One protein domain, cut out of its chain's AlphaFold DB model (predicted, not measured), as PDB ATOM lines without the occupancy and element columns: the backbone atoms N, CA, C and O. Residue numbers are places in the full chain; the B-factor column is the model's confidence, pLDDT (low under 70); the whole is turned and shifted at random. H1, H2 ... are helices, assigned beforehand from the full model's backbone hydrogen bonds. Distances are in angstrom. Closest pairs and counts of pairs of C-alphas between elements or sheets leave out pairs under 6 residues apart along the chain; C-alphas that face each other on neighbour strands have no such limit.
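Overview. This is residues 48 to 123 of the 459 residues of the protein "EF-hand domain-containing protein" of Bodo saltans (UniProt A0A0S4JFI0). Four helices stand round a common middle in a loose ring, in chain order: H2 and H4 are opposite each other across it, and so are H1 and H3. H3 and H4 form a helical hairpin along one side, H2 crosses H1 on the other, and the start of H4 comes back to H1. The printed part has 76 residues, with four named helices in the order H1, H2, H3, H4 and no named strand, and its class is all helix. The whole is compact, with a radius of gyration of the C-alphas of 11.7 A, and the C-alphas span 37 by 28 by 18 A.

Arrangement. Start with H1, residues 48 to 60, which touches H2, residues 69 to 78, with its residues 56 to 60 alone. Look there for the closest C-alphas, those of Ala 56 and Leu 75, 6.2 A apart; the two helices run opposite ways at a steep tilt of 46 degrees. Go on to H3, residues 85 to 97, which is close to H2 but not clearly touching: the closest C-alphas, of Met 69 and Phe 95, are 7.3 A apart, and the tilt is a steep 51 degrees, opposite ways. H4, residues 104 to 123, forms a helical hairpin with H3 at a shallow tilt of 27 degrees, opposite ways. H4 touches H3 with its residues 110 to 118 alone, and the closest C-alphas, of Ser 87 and Leu 114, are 6.6 A apart. With its residues 104 to 108 alone H4 only just touches H1, with 3 pairs of C-alphas within 8 A; the closest are those of Trp 57 and Phe 104, 7.4 A apart. H4 and H1 run opposite ways at a steep tilt of 54 degrees. H1 and H3 are apart, and so are H2 and H4. In H1, H2, H3 and H4 every O i to N i+4 pair is within hydrogen-bond range.

Along the chain. Find C-alpha 48 at (-3.624, -16.200, -29.759); from there H1 runs 18.5 A to C-alpha 60. H2 begins at C-alpha 69, at (14.853, -7.737, -44.093), and covers 14.4 A to C-alpha 78. H3 runs 18.4 A from Pro 85 to Arg 97. H4, the longest helix with 20 residues, runs 28.3 A from Phe 104 to C-alpha 123 at (-7.438, -22.502, -52.603).

Size, cuts and confidence. The two C-alphas farthest apart are those of Glu 63 and His 123, at 37.2 A. The printed part has no cut, and the links H1 to H2, H2 to H3 and H3 to H4 are short. The mean pLDDT of the printed part is 92.3, and no printed residue is under 70.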
ATOM      1  N   VAL A  48      -4.822 -15.375 -29.982       95.31
ATOM      2  CA  VAL A  48      -3.624 -16.200 -29.759       95.31
ATOM      3  C   VAL A  48      -2.537 -15.823 -30.764       95.31
ATOM      4  O   VAL A  48      -1.427 -15.502 -30.365       95.31
ATOM      5  N   GLU A  49      -2.868 -15.754 -32.057       94.38
ATOM      6  CA  GLU A  49      -1.916 -15.343 -33.101       94.38
ATOM      7  C   GLU A  49      -1.364 -13.936 -32.858       94.38
ATOM      8  O   GLU A  49      -0.169 -13.713 -33.026       94.38
ATOM      9  N   ASN A  50      -2.206 -12.998 -32.412       95.25
ATOM     10  CA  ASN A  50      -1.767 -11.649 -32.066       95.25
ATOM     11  C   ASN A  50      -0.859 -11.637 -30.820       95.25
ATOM     12  O   ASN A  50       0.094 -10.867 -30.779       95.25
ATOM     13  N   SER A  51      -1.099 -12.508 -29.830       96.12
ATOM     14  CA  SER A  51      -0.199 -12.664 -28.675       96.12
ATOM     15  C   SER A  51       1.166 -13.210 -29.103       96.12
ATOM     16  O   SER A  51       2.192 -12.641 -28.742       96.12
ATOM     17  N   ASN A  52       1.180 -14.255 -29.934       96.44
ATOM     18  CA  ASN A  52       2.408 -14.847 -30.463       96.44
ATOM     19  C   ASN A  52       3.177 -13.845 -31.344       96.44
ATOM     20  O   ASN A  52       4.402 -13.790 -31.294       96.44
ATOM     21  N   ALA A  53       2.470 -13.024 -32.130       96.12
ATOM     22  CA  ALA A  53       3.060 -11.964 -32.945       96.12
ATOM     23  C   ALA A  53       3.723 -10.864 -32.097       96.12
ATOM     24  O   ALA A  53       4.777 -10.366 -32.489       96.12
ATOM     25  N   ILE A  54       3.144 -10.508 -30.942       96.19
ATOM     26  CA  ILE A  54       3.758  -9.583 -29.975       96.19
ATOM     27  C   ILE A  54       5.014 -10.217 -29.360       96.19
ATOM     28  O   ILE A  54       6.073  -9.602 -29.394       96.19
ATOM     29  N   GLU A  55       4.934 -11.457 -28.869       96.25
ATOM     30  CA  GLU A  55       6.068 -12.150 -28.237       96.25
ATOM     31  C   GLU A  55       7.247 -12.344 -29.211       96.25
ATOM     32  O   GLU A  55       8.399 -12.059 -28.873       96.25
ATOM     33  N   ALA A  56       6.969 -12.751 -30.455       96.25
ATOM     34  CA  ALA A  56       7.974 -12.869 -31.509       96.25
ATOM     35  C   ALA A  56       8.603 -11.513 -31.882       96.25
ATOM     36  O   ALA A  56       9.804 -11.452 -32.161       96.25
ATOM     37  N   TRP A  57       7.818 -10.431 -31.855       96.19
ATOM     38  CA  TRP A  57       8.307  -9.072 -32.083       96.19
ATOM     39  C   TRP A  57       9.202  -8.589 -30.938       96.19
ATOM     40  O   TRP A  57      10.339  -8.206 -31.181       96.19
ATOM     41  N   GLU A  58       8.746  -8.654 -29.687       94.94
ATOM     42  CA  GLU A  58       9.522  -8.197 -28.523       94.94
ATOM     43  C   GLU A  58      10.819  -9.008 -28.321       94.94
ATOM     44  O   GLU A  58      11.820  -8.473 -27.842       94.94
ATOM     45  N   THR A  59      10.840 -10.274 -28.758       94.75
ATOM     46  CA  THR A  59      12.033 -11.139 -28.716       94.75
ATOM     47  C   THR A  59      13.122 -10.723 -29.712       94.75
ATOM     48  O   THR A  59      14.308 -10.820 -29.392       94.75
ATOM     49  N   LEU A  60      12.750 -10.287 -30.922       92.50
ATOM     50  CA  LEU A  60      13.695 -10.010 -32.017       92.50
ATOM     51  C   LEU A  60      13.957  -8.516 -32.245       92.50
ATOM     52  O   LEU A  60      15.034  -8.144 -32.711       92.50
ATOM     53  N   VAL A  61      12.997  -7.649 -31.923       89.94
ATOM     54  CA  VAL A  61      13.015  -6.231 -32.296       89.94
ATOM     55  C   VAL A  61      13.277  -5.367 -31.060       89.94
ATOM     56  O   VAL A  61      12.364  -4.892 -30.391       89.94
ATOM     57  N   HIS A  62      14.561  -5.171 -30.741       82.25
ATOM     58  CA  HIS A  62      14.995  -4.367 -29.587       82.25
ATOM     59  C   HIS A  62      14.784  -2.846 -29.754       82.25
ATOM     60  O   HIS A  62      14.812  -2.115 -28.764       82.25
ATOM     61  N   GLU A  63      14.578  -2.357 -30.980       81.88
ATOM     62  CA  GLU A  63      14.163  -0.974 -31.265       81.88
ATOM     63  C   GLU A  63      12.660  -0.919 -31.601       81.88
ATOM     64  O   GLU A  63      12.017  -1.935 -31.836       81.88
ATOM     65  N   SER A  64      12.046   0.265 -31.664       89.25
ATOM     66  CA  SER A  64      10.599   0.384 -31.952       89.25
ATOM     67  C   SER A  64      10.201   0.101 -33.417       89.25
ATOM     68  O   SER A  64       9.061   0.364 -33.804       89.25
ATOM     69  N   TYR A  65      11.130  -0.380 -34.246       92.50
ATOM     70  CA  TYR A  65      10.950  -0.697 -35.664       92.50
ATOM     71  C   TYR A  65      11.962  -1.765 -36.107       92.50
ATOM     72  O   TYR A  65      13.084  -1.822 -35.606       92.50
ATOM     73  N   LEU A  66      11.582  -2.568 -37.100       92.25
ATOM     74  CA  LEU A  66      12.497  -3.429 -37.848       92.25
ATOM     75  C   LEU A  66      13.300  -2.596 -38.855       92.25
ATOM     76  O   LEU A  66      12.731  -1.752 -39.556       92.25
ATOM     77  N   SER A  67      14.611  -2.857 -38.933       91.31
ATOM     78  CA  SER A  67      15.550  -2.128 -39.803       91.31
ATOM     79  C   SER A  67      16.172  -2.979 -40.919       91.31
ATOM     80  O   SER A  67      16.595  -2.418 -41.931       91.31
ATOM     81  N   GLN A  68      16.172  -4.315 -40.801       94.56
ATOM     82  CA  GLN A  68      16.681  -5.227 -41.832       94.56
ATOM     83  C   GLN A  68      15.624  -6.248 -42.276       94.56
ATOM     84  O   GLN A  68      14.748  -6.646 -41.511       94.56
ATOM     85  N   MET A  69      15.735  -6.705 -43.527       94.25
ATOM     86  CA  MET A  69      14.853  -7.737 -44.093       94.25
ATOM     87  C   MET A  69      15.079  -9.114 -43.442       94.25
ATOM     88  O   MET A  69      14.124  -9.854 -43.229       94.25
ATOM     89  N   ALA A  70      16.325  -9.438 -43.076       94.69
ATOM     90  CA  ALA A  70      16.674 -10.710 -42.435       94.69
ATOM     91  C   ALA A  70      15.967 -10.896 -41.079       94.69
ATOM     92  O   ALA A  70      15.489 -11.986 -40.772       94.69
ATOM     93  N   ASP A  71      15.834  -9.814 -40.309       94.56
ATOM     94  CA  ASP A  71      15.113  -9.798 -39.035       94.56
ATOM     95  C   ASP A  71      13.613 -10.114 -39.241       94.56
ATOM     96  O   ASP A  71      13.022 -10.883 -38.483       94.56
ATOM     97  N   LEU A  72      13.002  -9.570 -40.307       95.00
ATOM     98  CA  LEU A  72      11.612  -9.850 -40.693       95.00
ATOM     99  C   LEU A  72      11.427 -11.310 -41.139       95.00
ATOM    100  O   LEU A  72      10.446 -11.946 -40.757       95.00
ATOM    101  N   GLU A  73      12.363 -11.855 -41.919       94.56
ATOM    102  CA  GLU A  73      12.358 -13.269 -42.318       94.56
ATOM    103  C   GLU A  73      12.489 -14.198 -41.100       94.56
ATOM    104  O   GLU A  73      11.738 -15.168 -40.988       94.56
ATOM    105  N   GLN A  74      13.364 -13.871 -40.142       95.12
ATOM    106  CA  GLN A  74      13.526 -14.626 -38.896       95.12
ATOM    107  C   GLN A  74      12.267 -14.581 -38.011       95.12
ATOM    108  O   GLN A  74      11.909 -15.594 -37.406       95.12
ATOM    109  N   LEU A  75      11.571 -13.443 -37.957       95.69
ATOM    110  CA  LEU A  75      10.325 -13.265 -37.200       95.69
ATOM    111  C   LEU A  75       9.152 -14.025 -37.855       95.69
ATOM    112  O   LEU A  75       8.386 -14.714 -37.186       95.69
ATOM    113  N   LEU A  76       9.045 -13.993 -39.184       95.12
ATOM    114  CA  LEU A  76       8.060 -14.801 -39.915       95.12
ATOM    115  C   LEU A  76       8.331 -16.313 -39.762       95.12
ATOM    116  O   LEU A  76       7.385 -17.100 -39.674       95.12
ATOM    117  N   HIS A  77       9.603 -16.713 -39.653       94.31
ATOM    118  CA  HIS A  77      10.003 -18.095 -39.378       94.31
ATOM    119  C   HIS A  77       9.688 -18.531 -37.934       94.31
ATOM    120  O   HIS A  77       9.247 -19.661 -37.731       94.31
ATOM    121  N   SER A  78       9.863 -17.665 -36.925       95.94
ATOM    122  CA  SER A  78       9.527 -18.006 -35.529       95.94
ATOM    123  C   SER A  78       8.019 -18.184 -35.310       95.94
ATOM    124  O   SER A  78       7.615 -19.024 -34.507       95.94
ATOM    125  N   LEU A  79       7.188 -17.494 -36.100       95.50
ATOM    126  CA  LEU A  79       5.739 -17.717 -36.186       95.50
ATOM    127  C   LEU A  79       5.330 -18.945 -37.022       95.50
ATOM    128  O   LEU A  79       4.138 -19.175 -37.216       95.50
ATOM    129  N   GLN A  80       6.290 -19.739 -37.514       94.31
ATOM    130  CA  GLN A  80       6.074 -20.954 -38.314       94.31
ATOM    131  C   GLN A  80       5.293 -20.722 -39.625       94.31
ATOM    132  O   GLN A  80       4.689 -21.647 -40.169       94.31
ATOM    133  N   ILE A  81       5.311 -19.498 -40.167       90.19
ATOM    134  CA  ILE A  81       4.598 -19.163 -41.404       90.19
ATOM    135  C   ILE A  81       5.440 -19.629 -42.605       90.19
ATOM    136  O   ILE A  81       6.556 -19.135 -42.788       90.19
ATOM    137  N   PRO A  82       4.947 -20.551 -43.459       85.50
ATOM    138  CA  PRO A  82       5.723 -21.072 -44.581       85.50
ATOM    139  C   PRO A  82       5.885 -20.010 -45.680       85.50
ATOM    140  O   PRO A  82       4.984 -19.776 -46.491       85.50
ATOM    141  N   LEU A  83       7.056 -19.369 -45.715       87.56
ATOM    142  CA  LEU A  83       7.404 -18.349 -46.704       87.56
ATOM    143  C   LEU A  83       7.669 -18.963 -48.083       87.56
ATOM    144  O   LEU A  83       8.796 -19.303 -48.436       87.56
ATOM    145  N   GLN A  84       6.617 -19.045 -48.894       88.56
ATOM    146  CA  GLN A  84       6.752 -19.256 -50.335       88.56
ATOM    147  C   GLN A  84       7.460 -18.050 -50.990       88.56
ATOM    148  O   GLN A  84       7.261 -16.920 -50.534       88.56
ATOM    149  N   PRO A  85       8.217 -18.221 -52.094       88.06
ATOM    150  CA  PRO A  85       8.931 -17.115 -52.748       88.06
ATOM    151  C   PRO A  85       8.029 -15.933 -53.147       88.06
ATOM    152  O   PRO A  85       8.428 -14.774 -53.045       88.06
ATOM    153  N   ILE A  86       6.782 -16.220 -53.537       85.19
ATOM    154  CA  ILE A  86       5.754 -15.214 -53.861       85.19
ATOM    155  C   ILE A  86       5.368 -14.401 -52.612       85.19
ATOM    156  O   ILE A  86       5.256 -13.177 -52.670       85.19
ATOM    157  N   SER A  87       5.203 -15.070 -51.467       89.56
ATOM    158  CA  SER A  87       4.921 -14.431 -50.177       89.56
ATOM    159  C   SER A  87       6.094 -13.569 -49.708       89.56
ATOM    160  O   SER A  87       5.883 -12.436 -49.287       89.56
ATOM    161  N   LEU A  88       7.329 -14.067 -49.842       91.50
ATOM    162  CA  LEU A  88       8.544 -13.340 -49.467       91.50
ATOM    163  C   LEU A  88       8.729 -12.066 -50.305       91.50
ATOM    164  O   LEU A  88       9.054 -11.015 -49.754       91.50
ATOM    165  N   ARG A  89       8.421 -12.111 -51.609       92.00
ATOM    166  CA  ARG A  89       8.372 -10.913 -52.463       92.00
ATOM    167  C   ARG A  89       7.347  -9.885 -51.965       92.00
ATOM    168  O   ARG A  89       7.671  -8.705 -51.886       92.00
ATOM    169  N   ALA A  90       6.146 -10.316 -51.571       90.69
ATOM    170  CA  ALA A  90       5.136  -9.411 -51.013       90.69
ATOM    171  C   ALA A  90       5.581  -8.775 -49.675       90.69
ATOM    172  O   ALA A  90       5.320  -7.591 -49.449       90.69
ATOM    173  N   CYS A  91       6.305  -9.514 -48.820       93.56
ATOM    174  CA  CYS A  91       6.970  -8.950 -47.637       93.56
ATOM    175  C   CYS A  91       8.001  -7.882 -48.026       93.56
ATOM    176  O   CYS A  91       8.029  -6.803 -47.438       93.56
ATOM    177  N   GLN A  92       8.835  -8.181 -49.024       94.56
ATOM    178  CA  GLN A  92       9.913  -7.306 -49.475       94.56
ATOM    179  C   GLN A  92       9.375  -5.983 -50.045       94.56
ATOM    180  O   GLN A  92       9.935  -4.925 -49.765       94.56
ATOM    181  N   GLU A  93       8.270  -6.028 -50.793       94.19
ATOM    182  CA  GLU A  93       7.609  -4.847 -51.359       94.19
ATOM    183  C   GLU A  93       7.047  -3.914 -50.260       94.19
ATOM    184  O   GLU A  93       7.295  -2.708 -50.305       94.19
ATOM    185  N   GLU A  94       6.383  -4.435 -49.216       93.88
ATOM    186  CA  GLU A  94       5.919  -3.600 -48.085       93.88
ATOM    187  C   GLU A  94       7.073  -3.134 -47.175       93.88
ATOM    188  O   GLU A  94       7.059  -2.005 -46.671       93.88
ATOM    189  N   PHE A  95       8.124  -3.943 -47.001       94.69
ATOM    190  CA  PHE A  95       9.311  -3.533 -46.249       94.69
ATOM    191  C   PHE A  95      10.053  -2.378 -46.946       94.69
ATOM    192  O   PHE A  95      10.425  -1.395 -46.298       94.69
ATOM    193  N   GLN A  96      10.189  -2.426 -48.277       94.31
ATOM    194  CA  GLN A  96      10.706  -1.303 -49.068       94.31
ATOM    195  C   GLN A  96       9.788  -0.074 -48.979       94.31
ATOM    196  O   GLN A  96      10.276   1.051 -48.841       94.31
ATOM    197  N   ARG A  97       8.461  -0.267 -48.982       95.00
ATOM    198  CA  ARG A  97       7.471   0.817 -48.855       95.00
ATOM    199  C   ARG A  97       7.588   1.590 -47.538       95.00
ATOM    200  O   ARG A  97       7.438   2.813 -47.546       95.00
ATOM    201  N   SER A  98       7.918   0.914 -46.434       93.81
ATOM    202  CA  SER A  98       8.191   1.550 -45.130       93.81
ATOM    203  C   SER A  98       9.540   2.285 -45.061       93.81
ATOM    204  O   SER A  98       9.842   2.933 -44.058       93.81
ATOM    205  N   LYS A  99      10.365   2.199 -46.118       92.44
ATOM    206  CA  LYS A  99      11.733   2.741 -46.191       92.44
ATOM    207  C   LYS A  99      12.654   2.208 -45.081       92.44
ATOM    208  O   LYS A  99      13.499   2.947 -44.579       92.44
ATOM    209  N   GLY A 100      12.475   0.945 -44.680       86.44
ATOM    210  CA  GLY A 100      13.262   0.320 -43.609       86.44
ATOM    211  C   GLY A 100      12.954   0.859 -42.207       86.44
ATOM    212  O   GLY A 100      13.809   0.804 -41.327       86.44
ATOM    213  N   ARG A 101      11.753   1.416 -41.992       92.56
ATOM    214  CA  ARG A 101      11.227   1.782 -40.665       92.56
ATOM    215  C   ARG A 101       9.887   1.092 -40.440       92.56
ATOM    216  O   ARG A 101       8.850   1.735 -40.306       92.56
ATOM    217  N   PHE A 102       9.925  -0.233 -40.466       95.31
ATOM    218  CA  PHE A 102       8.744  -1.084 -40.427       95.31
ATOM    219  C   PHE A 102       8.295  -1.267 -38.970       95.31
ATOM    220  O   PHE A 102       9.078  -1.736 -38.145       95.31
ATOM    221  N   SER A 103       7.078  -0.848 -38.616       95.50
ATOM    222  CA  SER A 103       6.567  -0.906 -37.237       95.50
ATOM    223  C   SER A 103       5.759  -2.178 -36.966       95.50
ATOM    224  O   SER A 103       5.311  -2.851 -37.895       95.50
ATOM    225  N   PHE A 104       5.476  -2.472 -35.692       95.69
ATOM    226  CA  PHE A 104       4.609  -3.597 -35.316       95.69
ATOM    227  C   PHE A 104       3.219  -3.530 -35.983       95.69
ATOM    228  O   PHE A 104       2.652  -4.558 -36.344       95.69
ATOM    229  N   ARG A 105       2.673  -2.325 -36.222       94.81
ATOM    230  CA  ARG A 105       1.387  -2.169 -36.927       94.81
ATOM    231  C   ARG A 105       1.491  -2.569 -38.400       94.81
ATOM    232  O   ARG A 105       0.581  -3.218 -38.917       94.81
ATOM    233  N   ASP A 106       2.581  -2.194 -39.061       95.12
ATOM    234  CA  ASP A 106       2.833  -2.552 -40.461       95.12
ATOM    235  C   ASP A 106       3.065  -4.064 -40.575       95.12
ATOM    236  O   ASP A 106       2.555  -4.707 -41.489       95.12
ATOM    237  N   PHE A 107       3.738  -4.649 -39.580       95.69
ATOM    238  CA  PHE A 107       3.945  -6.088 -39.463       95.69
ATOM    239  C   PHE A 107       2.644  -6.879 -39.284       95.69
ATOM    240  O   PHE A 107       2.401  -7.810 -40.047       95.69
ATOM    241  N   VAL A 108       1.767  -6.493 -38.352       95.75
ATOM    242  CA  VAL A 108       0.435  -7.113 -38.215       95.75
ATOM    243  C   VAL A 108      -0.378  -6.966 -39.508       95.75
ATOM    244  O   VAL A 108      -0.990  -7.930 -39.965       95.75
ATOM    245  N   SER A 109      -0.314  -5.805 -40.167       94.62
ATOM    246  CA  SER A 109      -0.984  -5.589 -41.461       94.62
ATOM    247  C   SER A 109      -0.425  -6.506 -42.562       94.62
ATOM    248  O   SER A 109      -1.185  -7.042 -43.373       94.62
ATOM    249  N   LEU A 110       0.892  -6.747 -42.568       95.06
ATOM    250  CA  LEU A 110       1.544  -7.710 -43.453       95.06
ATOM    251  C   LEU A 110       1.136  -9.153 -43.120       95.06
ATOM    252  O   LEU A 110       0.854  -9.903 -44.048       95.06
ATOM    253  N   LEU A 111       1.034  -9.544 -41.844       95.38
ATOM    254  CA  LEU A 111       0.548 -10.874 -41.445       95.38
ATOM    255  C   LEU A 111      -0.864 -11.151 -41.977       95.38
ATOM    256  O   LEU A 111      -1.119 -12.226 -42.518       95.38
ATOM    257  N   GLU A 112      -1.778 -10.186 -41.882       94.19
ATOM    258  CA  GLU A 112      -3.139 -10.333 -42.413       94.19
ATOM    259  C   GLU A 112      -3.156 -10.421 -43.947       94.19
ATOM    260  O   GLU A 112      -3.833 -11.286 -44.518       94.19
ATOM    261  N   ARG A 113      -2.336  -9.608 -44.631       92.75
ATOM    262  CA  ARG A 113      -2.139  -9.699 -46.087       92.75
ATOM    263  C   ARG A 113      -1.548 -11.056 -46.491       92.75
ATOM    264  O   ARG A 113      -2.013 -11.651 -47.461       92.75
ATOM    265  N   LEU A 114      -0.582 -11.581 -45.734       93.69
ATOM    266  CA  LEU A 114       0.037 -12.891 -45.950       93.69
ATOM    267  C   LEU A 114      -0.947 -14.040 -45.729       93.69
ATOM    268  O   LEU A 114      -1.021 -14.916 -46.584       93.69
ATOM    269  N   LYS A 115      -1.739 -14.029 -44.651       91.38
ATOM    270  CA  LYS A 115      -2.791 -15.036 -44.417       91.38
ATOM    271  C   LYS A 115      -3.838 -15.021 -45.532       91.38
ATOM    272  O   LYS A 115      -4.225 -16.081 -46.014       91.38
ATOM    273  N   THR A 116      -4.232 -13.837 -46.003       90.44
ATOM    274  CA  THR A 116      -5.165 -13.678 -47.133       90.44
ATOM    275  C   THR A 116      -4.578 -14.233 -48.435       90.44
ATOM    276  O   THR A 116      -5.240 -14.993 -49.142       90.44
ATOM    277  N   LEU A 117      -3.317 -13.907 -48.745       89.00
ATOM    278  CA  LEU A 117      -2.607 -14.440 -49.913       89.00
ATOM    279  C   LEU A 117      -2.414 -15.958 -49.820       89.00
ATOM    280  O   LEU A 117      -2.643 -16.654 -50.803       89.00
ATOM    281  N   HIS A 118      -2.047 -16.476 -48.648       87.81
ATOM    282  CA  HIS A 118      -1.866 -17.905 -48.411       87.81
ATOM    283  C   HIS A 118      -3.192 -18.664 -48.535       87.81
ATOM    284  O   HIS A 118      -3.214 -19.713 -49.162       87.81
ATOM    285  N   GLY A 119      -4.305 -18.112 -48.037       85.50
ATOM    286  CA  GLY A 119      -5.644 -18.671 -48.242       85.50
ATOM    287  C   GLY A 119      -6.028 -18.746 -49.723       85.50
ATOM    288  O   GLY A 119      -6.417 -19.809 -50.199       85.50
ATOM    289  N   LYS A 120      -5.836 -17.658 -50.485       86.25
ATOM    290  CA  LYS A 120      -6.087 -17.644 -51.941       86.25
ATOM    291  C   LYS A 120      -5.165 -18.606 -52.707       86.25
ATOM    292  O   LYS A 120      -5.618 -19.291 -53.622       86.25
ATOM    293  N   TRP A 121      -3.891 -18.695 -52.326       84.88
ATOM    294  CA  TRP A 121      -2.914 -19.598 -52.944       84.88
ATOM    295  C   TRP A 121      -3.209 -21.068 -52.618       84.88
ATOM    296  O   TRP A 121      -3.246 -21.888 -53.528       84.88
ATOM    297  N   MET A 122      -3.529 -21.390 -51.361       78.88
ATOM    298  CA  MET A 122      -3.973 -22.723 -50.942       78.88
ATOM    299  C   MET A 122      -5.302 -23.122 -51.580       78.88
ATOM    300  O   MET A 122      -5.461 -24.289 -51.906       78.88
ATOM    301  N   HIS A 123      -6.233 -22.197 -51.823       80.31
ATOM    302  CA  HIS A 123      -7.438 -22.502 -52.603       80.31
ATOM    303  C   HIS A 123      -7.089 -22.823 -54.067       80.31
ATOM    304  O   HIS A 123      -7.597 -23.792 -54.626       80.31
TER     305      HIS A 123